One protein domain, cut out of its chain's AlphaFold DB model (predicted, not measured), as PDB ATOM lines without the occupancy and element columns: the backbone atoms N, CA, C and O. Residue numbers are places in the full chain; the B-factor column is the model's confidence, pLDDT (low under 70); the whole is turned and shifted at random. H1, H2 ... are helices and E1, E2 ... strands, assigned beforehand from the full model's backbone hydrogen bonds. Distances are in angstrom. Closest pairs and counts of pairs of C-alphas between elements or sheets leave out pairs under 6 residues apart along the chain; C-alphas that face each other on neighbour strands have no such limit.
ATOM      1  N   ASP A  93     -15.030  36.797   5.808       92.69
ATOM      2  CA  ASP A  93     -15.555  37.871   4.969       92.69
ATOM      3  C   ASP A  93     -15.374  39.252   5.630       92.69
ATOM      4  O   ASP A  93     -15.300  39.385   6.857       92.69
ATOM      5  N   TYR A  94     -15.318  40.306   4.811       93.62
ATOM      6  CA  TYR A  94     -15.164  41.675   5.306       93.62
ATOM      7  C   TYR A  94     -16.262  42.091   6.304       93.62
ATOM      8  O   TYR A  94     -15.959  42.801   7.266       93.62
ATOM      9  N   HIS A  95     -17.513  41.650   6.127       94.88
ATOM     10  CA  HIS A  95     -18.594  42.018   7.045       94.88
ATOM     11  C   HIS A  95     -18.384  41.410   8.428       94.88
ATOM     12  O   HIS A  95     -18.488  42.131   9.417       94.88
ATOM     13  N   THR A  96     -17.987  40.141   8.512       96.50
ATOM     14  CA  THR A  96     -17.592  39.510   9.774       96.50
ATOM     15  C   THR A  96     -16.436  40.273  10.423       96.50
ATOM     16  O   THR A  96     -16.507  40.615  11.602       96.50
ATOM     17  N   LEU A  97     -15.382  40.615   9.674       97.00
ATOM     18  CA  LEU A  97     -14.270  41.426  10.192       97.00
ATOM     19  C   LEU A  97     -14.755  42.772  10.764       97.00
ATOM     20  O   LEU A  97     -14.341  43.177  11.858       97.00
ATOM     21  N   TRP A  98     -15.618  43.465  10.025       96.06
ATOM     22  CA  TRP A  98     -16.188  44.741  10.438       96.06
ATOM     23  C   TRP A  98     -17.041  44.594  11.703       96.06
ATOM     24  O   TRP A  98     -16.883  45.370  12.647       96.06
ATOM     25  N   ASP A  99     -17.872  43.557  11.768       96.31
ATOM     26  CA  ASP A  99     -18.737  43.246  12.903       96.31
ATOM     27  C   ASP A  99     -17.927  42.923  14.158       96.31
ATOM     28  O   ASP A  99     -18.243  43.427  15.236       96.31
ATOM     29  N   ARG A 100     -16.827  42.173  14.032       96.50
ATOM     30  CA  ARG A 100     -15.894  41.924  15.141       96.50
ATOM     31  C   ARG A 100     -15.250  43.220  15.626       96.50
ATOM     32  O   ARG A 100     -15.204  43.479  16.831       96.50
ATOM     33  N   CYS A 101     -14.764  44.055  14.703       96.06
ATOM     34  CA  CYS A 101     -14.200  45.361  15.048       96.06
ATOM     35  C   CYS A 101     -15.231  46.211  15.793       96.06
ATOM     36  O   CYS A 101     -14.937  46.751  16.857       96.06
ATOM     37  N   TRP A 102     -16.461  46.280  15.283       93.75
ATOM     38  CA  TRP A 102     -17.549  47.016  15.910       93.75
ATOM     39  C   TRP A 102     -17.908  46.460  17.293       93.75
ATOM     40  O   TRP A 102     -18.024  47.228  18.252       93.75
ATOM     41  N   ALA A 103     -18.008  45.137  17.426       94.81
ATOM     42  CA  ALA A 103     -18.291  44.451  18.679       94.81
ATOM     43  C   ALA A 103     -17.262  44.795  19.764       94.81
ATOM     44  O   ALA A 103     -17.642  45.035  20.910       94.81
ATOM     45  N   ALA A 104     -15.977  44.932  19.415       95.56
ATOM     46  CA  ALA A 104     -14.917  45.292  20.362       95.56
ATOM     47  C   ALA A 104     -15.112  46.669  21.040       95.56
ATOM     48  O   ALA A 104     -14.487  46.952  22.073       95.56
ATOM     49  N   ARG A 105     -16.003  47.537  20.528       91.94
ATOM     50  CA  ARG A 105     -16.436  48.754  21.246       91.94
ATOM     51  C   ARG A 105     -17.204  48.418  22.524       91.94
ATOM     52  O   ARG A 105     -17.059  49.119  23.525       91.94
ATOM     53  N   TRP A 106     -17.966  47.330  22.507       91.50
ATOM     54  CA  TRP A 106     -19.014  47.043  23.486       91.50
ATOM     55  C   TRP A 106     -18.747  45.787  24.316       91.50
ATOM     56  O   TRP A 106     -19.110  45.759  25.488       91.50
ATOM     57  N   VAL A 107     -18.084  44.775  23.753       93.00
ATOM     58  CA  VAL A 107     -17.786  43.505  24.435       93.00
ATOM     59  C   VAL A 107     -16.278  43.283  24.621       93.00
ATOM     60  O   VAL A 107     -15.467  43.952  23.970       93.00
ATOM     61  N   PRO A 108     -15.861  42.373  25.528       93.38
ATOM     62  CA  PRO A 108     -14.465  41.959  25.646       93.38
ATOM     63  C   PRO A 108     -13.900  41.430  24.323       93.38
ATOM     64  O   PRO A 108     -14.618  40.819  23.537       93.38
ATOM     65  N   LEU A 109     -12.594  41.611  24.099       94.31
ATOM     66  CA  LEU A 109     -11.946  41.229  22.838       94.31
ATOM     67  C   LEU A 109     -12.118  39.738  22.511       94.31
ATOM     68  O   LEU A 109     -12.399  39.402  21.370       94.31
ATOM     69  N   GLN A 110     -12.009  38.859  23.513       93.81
ATOM     70  CA  GLN A 110     -12.211  37.420  23.325       93.81
ATOM     71  C   GLN A 110     -13.603  37.103  22.772       93.81
ATOM     72  O   GLN A 110     -13.743  36.242  21.919       93.81
ATOM     73  N   GLU A 111     -14.622  37.823  23.232       95.06
ATOM     74  CA  GLU A 111     -15.984  37.658  22.742       95.06
ATOM     75  C   GLU A 111     -16.163  38.277  21.355       95.06
ATOM     76  O   GLU A 111     -16.795  37.676  20.493       95.06
ATOM     77  N   ALA A 112     -15.562  39.445  21.111       96.00
ATOM     78  CA  ALA A 112     -15.592  40.093  19.804       96.00
ATOM     79  C   ALA A 112     -15.009  39.197  18.701       96.00
ATOM     80  O   ALA A 112     -15.515  39.222  17.589       96.00
ATOM     81  N   LEU A 113     -13.986  38.390  19.000       95.50
ATOM     82  CA  LEU A 113     -13.376  37.455  18.046       95.50
ATOM     83  C   LEU A 113     -14.304  36.309  17.628       95.50
ATOM     84  O   LEU A 113     -14.167  35.787  16.523       95.50
ATOM     85  N   GLU A 114     -15.262  35.949  18.478       95.50
ATOM     86  CA  GLU A 114     -16.247  34.898  18.207       95.50
ATOM     87  C   GLU A 114     -17.457  35.423  17.424       95.50
ATOM     88  O   GLU A 114     -18.331  34.642  17.060       95.50
ATOM     89  N   VAL A 115     -17.548  36.729  17.150       96.50
ATOM     90  CA  VAL A 115     -18.671  37.299  16.398       96.50
ATOM     91  C   VAL A 115     -18.595  36.867  14.935       96.50
ATOM     92  O   VAL A 115     -17.565  37.032  14.275       96.50
ATOM     93  N   ALA A 116     -19.716  36.339  14.438       95.50
ATOM     94  CA  ALA A 116     -19.968  36.074  13.025       95.50
ATOM     95  C   ALA A 116     -20.862  37.150  12.393       95.50
ATOM     96  O   ALA A 116     -20.691  37.484  11.230       95.50
ATOM     97  N   SER A 117     -21.818  37.711  13.142       96.12
ATOM     98  CA  SER A 117     -22.616  38.844  12.657       96.12
ATOM     99  C   SER A 117     -23.148  39.709  13.792       96.12
ATOM    100  O   SER A 117     -23.697  39.187  14.760       96.12
ATOM    101  N   TRP A 118     -23.044  41.030  13.672       95.00
ATOM    102  CA  TRP A 118     -23.535  41.996  14.651       95.00
ATOM    103  C   TRP A 118     -24.944  42.498  14.311       95.00
ATOM    104  O   TRP A 118     -25.272  42.814  13.166       95.00
ATOM    105  N   ARG A 119     -25.810  42.635  15.323       93.31
ATOM    106  CA  ARG A 119     -27.148  43.222  15.164       93.31
ATOM    107  C   ARG A 119     -27.125  44.698  15.551       93.31
ATOM    108  O   ARG A 119     -27.094  45.073  16.721       93.31
ATOM    109  N   TYR A 120     -27.146  45.547  14.530       86.31
ATOM    110  CA  TYR A 120     -27.146  47.002  14.670       86.31
ATOM    111  C   TYR A 120     -28.491  47.565  15.158       86.31
ATOM    112  O   TYR A 120     -29.532  46.914  15.086       86.31
ATOM    113  N   GLY A 121     -28.467  48.817  15.628       78.94
ATOM    114  CA  GLY A 121     -29.679  49.612  15.864       78.94
ATOM    115  C   GLY A 121     -30.300  49.495  17.256       78.94
ATOM    116  O   GLY A 121     -31.300  50.148  17.517       78.94
ATOM    117  N   GLN A 122     -29.714  48.715  18.165       77.75
ATOM    118  CA  GLN A 122     -30.193  48.589  19.546       77.75
ATOM    119  C   GLN A 122     -29.557  49.653  20.444       77.75
ATOM    120  O   GLN A 122     -28.775  49.298  21.318       77.75
ATOM    121  N   TYR A 123     -29.799  50.942  20.206       78.50
ATOM    122  CA  TYR A 123     -29.179  52.027  20.982       78.50
ATOM    123  C   TYR A 123     -30.088  52.529  22.102       78.50
ATOM    124  O   TYR A 123     -31.304  52.542  21.949       78.50
ATOM    125  N   ARG A 124     -29.493  52.957  23.224       75.38
ATOM    126  CA  ARG A 124     -30.252  53.538  24.343       75.38
ATOM    127  C   ARG A 124     -30.968  54.821  23.922       75.38
ATOM    128  O   ARG A 124     -30.427  55.593  23.131       75.38
ATOM    129  N   GLU A 125     -32.118  55.082  24.540       74.81
ATOM    130  CA  GLU A 125     -32.796  56.379  24.499       74.81
ATOM    131  C   GLU A 125     -32.570  57.151  25.816       74.81
ATOM    132  O   GLU A 125     -32.808  56.596  26.892       74.81
ATOM    133  N   PRO A 126     -32.112  58.421  25.774       82.12
ATOM    134  CA  PRO A 126     -31.672  59.176  24.592       82.12
ATOM    135  C   PRO A 126     -30.373  58.612  23.981       82.12
ATOM    136  O   PRO A 126     -29.586  57.970  24.676       82.12
ATOM    137  N   TYR A 127     -30.135  58.868  22.685       77.06
ATOM    138  CA  TYR A 127     -28.978  58.326  21.960       77.06
ATOM    139  C   TYR A 127     -27.653  58.772  22.591       77.06
ATOM    140  O   TYR A 127     -27.278  59.942  22.543       77.06
ATOM    141  N   THR A 128     -26.925  57.809  23.154       79.00
ATOM    142  CA  THR A 128     -25.595  58.010  23.765       79.00
ATOM    143  C   THR A 128     -24.468  57.376  22.947       79.00
ATOM    144  O   THR A 128     -23.317  57.375  23.374       79.00
ATOM    145  N   GLY A 129     -24.789  56.774  21.799       80.00
ATOM    146  CA  GLY A 129     -23.878  55.915  21.039       80.00
ATOM    147  C   GLY A 129     -23.693  54.516  21.636       80.00
ATOM    148  O   GLY A 129     -23.311  53.606  20.908       80.00
ATOM    149  N   ALA A 130     -24.010  54.311  22.920       84.44
ATOM    150  CA  ALA A 130     -23.972  53.002  23.560       84.44
ATOM    151  C   ALA A 130     -25.224  52.168  23.236       84.44
ATOM    152  O   ALA A 130     -26.341  52.706  23.225       84.44
ATOM    153  N   PRO A 131     -25.070  50.851  23.007       87.94
ATOM    154  CA  PRO A 131     -26.207  49.981  22.802       87.94
ATOM    155  C   PRO A 131     -27.007  49.768  24.100       87.94
ATOM    156  O   PRO A 131     -26.471  49.830  25.205       87.94
ATOM    157  N   GLU A 132     -28.304  49.510  23.974       90.06
ATOM    158  CA  GLU A 132     -29.151  48.955  25.031       90.06
ATOM    159  C   GLU A 132     -28.847  47.463  25.225       90.06
ATOM    160  O   GLU A 132     -28.673  47.009  26.356       90.06
ATOM    161  N   TYR A 133     -28.684  46.727  24.119       91.31
ATOM    162  CA  TYR A 133     -28.329  45.308  24.110       91.31
ATOM    163  C   TYR A 133     -27.063  45.057  23.301       91.31
ATOM    164  O   TYR A 133     -26.914  45.536  22.178       91.31
ATOM    165  N   VAL A 134     -26.197  44.202  23.833       92.88
ATOM    166  CA  VAL A 134     -25.232  43.471  23.016       92.88
ATOM    167  C   VAL A 134     -26.009  42.372  22.301       92.88
ATOM    168  O   VAL A 134     -26.596  41.516  22.967       92.88
ATOM    169  N   TRP A 135     -26.041  42.415  20.968       94.88
ATOM    170  CA  TRP A 135     -26.792  41.463  20.156       94.88
ATOM    171  C   TRP A 135     -25.998  41.045  18.915       94.88
ATOM    172  O   TRP A 135     -25.673  41.882  18.074       94.88
ATOM    173  N   TYR A 136     -25.671  39.759  18.805       95.69
ATOM    174  CA  TYR A 136     -24.908  39.204  17.686       95.69
ATOM    175  C   TYR A 136     -25.169  37.699  17.505       95.69
ATOM    176  O   TYR A 136     -25.785  37.057  18.355       95.69
ATOM    177  N   ILE A 137     -24.706  37.150  16.383       97.00
ATOM    178  CA  ILE A 137     -24.582  35.712  16.122       97.00
ATOM    179  C   ILE A 137     -23.112  35.321  16.294       97.00
ATOM    180  O   ILE A 137     -22.236  35.995  15.742       97.00
ATOM    181  N   ASP A 138     -22.834  34.276  17.072       95.75
ATOM    182  CA  ASP A 138     -21.475  33.767  17.288       95.75
ATOM    183  C   ASP A 138     -20.995  32.843  16.147       95.75
ATOM    184  O   ASP A 138     -21.760  32.450  15.265       95.75
ATOM    185  N   GLY A 139     -19.718  32.455  16.175       90.94
ATOM    186  CA  GLY A 139     -19.092  31.564  15.192       90.94
ATOM    187  C   GLY A 139     -19.675  30.146  15.148       90.94
ATOM    188  O   GLY A 139     -19.354  29.382  14.240       90.94
ATOM    189  N   ARG A 140     -20.542  29.779  16.100       93.94
ATOM    190  CA  ARG A 140     -21.280  28.506  16.132       93.94
ATOM    191  C   ARG A 140     -22.708  28.650  15.597       93.94
ATOM    192  O   ARG A 140     -23.421  27.653  15.521       93.94
ATOM    193  N   GLY A 141     -23.125  29.862  15.228       93.75
ATOM    194  CA  GLY A 141     -24.479  30.172  14.776       93.75
ATOM    195  C   GLY A 141     -25.472  30.432  15.912       93.75
ATOM    196  O   GLY A 141     -26.673  30.502  15.655       93.75
ATOM    197  N   SER A 142     -25.006  30.575  17.156       95.69
ATOM    198  CA  SER A 142     -25.870  30.858  18.302       95.69
ATOM    199  C   SER A 142     -26.175  32.348  18.379       95.69
ATOM    200  O   SER A 142     -25.287  33.189  18.243       95.69
ATOM    201  N   GLU A 143     -27.431  32.684  18.650       96.69
ATOM    202  CA  GLU A 143     -27.826  34.059  18.922       96.69
ATOM    203  C   GLU A 143     -27.508  34.438  20.370       96.69
ATOM    204  O   GLU A 143     -27.969  33.800  21.319       96.69
ATOM    205  N   VAL A 144     -26.744  35.515  20.540       94.81
ATOM    206  CA  VAL A 144     -26.416  36.099  21.839       94.81
ATOM    207  C   VAL A 144     -27.087  37.457  21.932       94.81
ATOM    208  O   VAL A 144     -26.755  38.368  21.177       94.81
ATOM    209  N   LYS A 145     -28.010  37.615  22.884       94.81
ATOM    210  CA  LYS A 145     -28.641  38.898  23.207       94.81
ATOM    211  C   LYS A 145     -28.664  39.104  24.715       94.81
ATOM    212  O   LYS A 145     -29.270  38.313  25.434       94.81
ATOM    213  N   ARG A 146     -28.031  40.174  25.202       93.44
ATOM    214  CA  ARG A 146     -28.045  40.540  26.628       93.44
ATOM    215  C   ARG A 146     -27.940  42.052  26.848       93.44
ATOM    216  O   ARG A 146     -27.404  42.738  25.975       93.44
ATOM    217  N   PRO A 147     -28.445  42.588  27.975       91.88
ATOM    218  CA  PRO A 147     -28.325  44.009  28.287       91.88
ATOM    219  C   PRO A 147     -26.864  44.464  28.311       91.88
ATOM    220  O   PRO A 147     -25.990  43.767  28.828       91.88
ATOM    221  N   TYR A 148     -26.590  45.644  27.765       85.56
ATOM    222  CA  TYR A 148     -25.271  46.256  27.849       85.56
ATOM    223  C   TYR A 148     -25.069  46.899  29.230       85.56
ATOM    224  O   TYR A 148     -25.792  47.831  29.595       85.56
ATOM    225  N   GLY A 149     -24.067  46.424  29.980       79.62
ATOM    226  CA  GLY A 149     -23.709  46.927  31.314       79.62
ATOM    227  C   GLY A 149     -24.368  46.202  32.496       79.62
ATOM    228  O   GLY A 149     -24.327  46.738  33.602       79.62
ATOM    229  N   GLY A 150     -24.984  45.039  32.253       53.25
ATOM    230  CA  GLY A 150     -25.466  44.110  33.283       53.25
ATOM    231  C   GLY A 150     -24.502  42.961  33.542       53.25
ATOM    232  O   GLY A 150     -23.679  42.673  32.642       53.25
TER     233      GLY A 150
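Overview. This is residues 93 to 150 of the 150 residues of an uncharacterized protein of Collinsella sp. An7 (UniProt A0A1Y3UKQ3). A three-strand antiparallel sheet has one helix, H1, packed across its edge strand E1, while a short second helix, H2, packs on H1 and grazes the sheet. The long loop of residues 119 to 132 reaches away at one end, and the tight turn between E2 and E3 is at the other. The printed part has 58 residues with two named helices and three named strands, in the chain order H1 H2 E1 E2 E3; the sheet's order is E1 E2 E3, and the class is mixed, helices and strands. The whole is compact, with a radius of gyration of the C-alphas of 10.9 A, yet elongated in outline, spanning 33 by 20 by 17 A.

Arrangement. Start with H1, residues 94 to 103, and compare it with E1, residues 115 to 118: their closest C-alphas, those of Asp 99 and Trp 118, are 5.3 A apart. H1 is on the sheet at a height of 7.1 A over it, giving two layers, a helix on one face of a sheet. H1 lies over E1, and on the local plane its line and that of E1 stand at 80 degrees, across the strands. Look next at H2, residues 109 to 113: it touches H1, the closest C-alphas being those of Arg 100 and Ala 112, 5.0 A apart, and it only grazes the sheet with its residues 111 to 113. In H1 and H2 every O i to N i+4 pair is within hydrogen-bond range. E2, residues 133 to 138, is the inner strand; it and E1 form a hairpin, antiparallel at 138 degrees, with N 137 and O 117 2.8 A apart, within hydrogen-bond range. H1 and E2 are near each other, with 5 pairs of C-alphas within 10 A. E3, residues 143 to 147, forms a hairpin with E2, antiparallel at 162 degrees, with N 144 and O 136 within hydrogen-bond range at 2.8 A. E1, E2 and E3 make a meander, each strand the antiparallel neighbour of the one before; E1 and E3 are apart.

Along the chain. Find C-alpha 94 at (-15.164, 41.675, 5.306); from there H1 runs 14.0 A to C-alpha 103. H2 measures 6.3 A and E1 7.0 A from first to last C-alpha. E2 starts at C-alpha 133, at (-28.329, 45.308, 24.110), and is 15.1 A long. E3 is 13.7 A long and ends at C-alpha 147, at (-28.325, 44.009, 28.287).

Size, cuts and confidence. Look for the two C-alphas farthest apart at Pro 126 and Arg 140, 33.5 A. The printed part has no cut. The link from E1 to E2 is long, with 14 residues; the other links are tight. The mean pLDDT of the printed part is 90.4, and residue 150, the chain's last, is under 70.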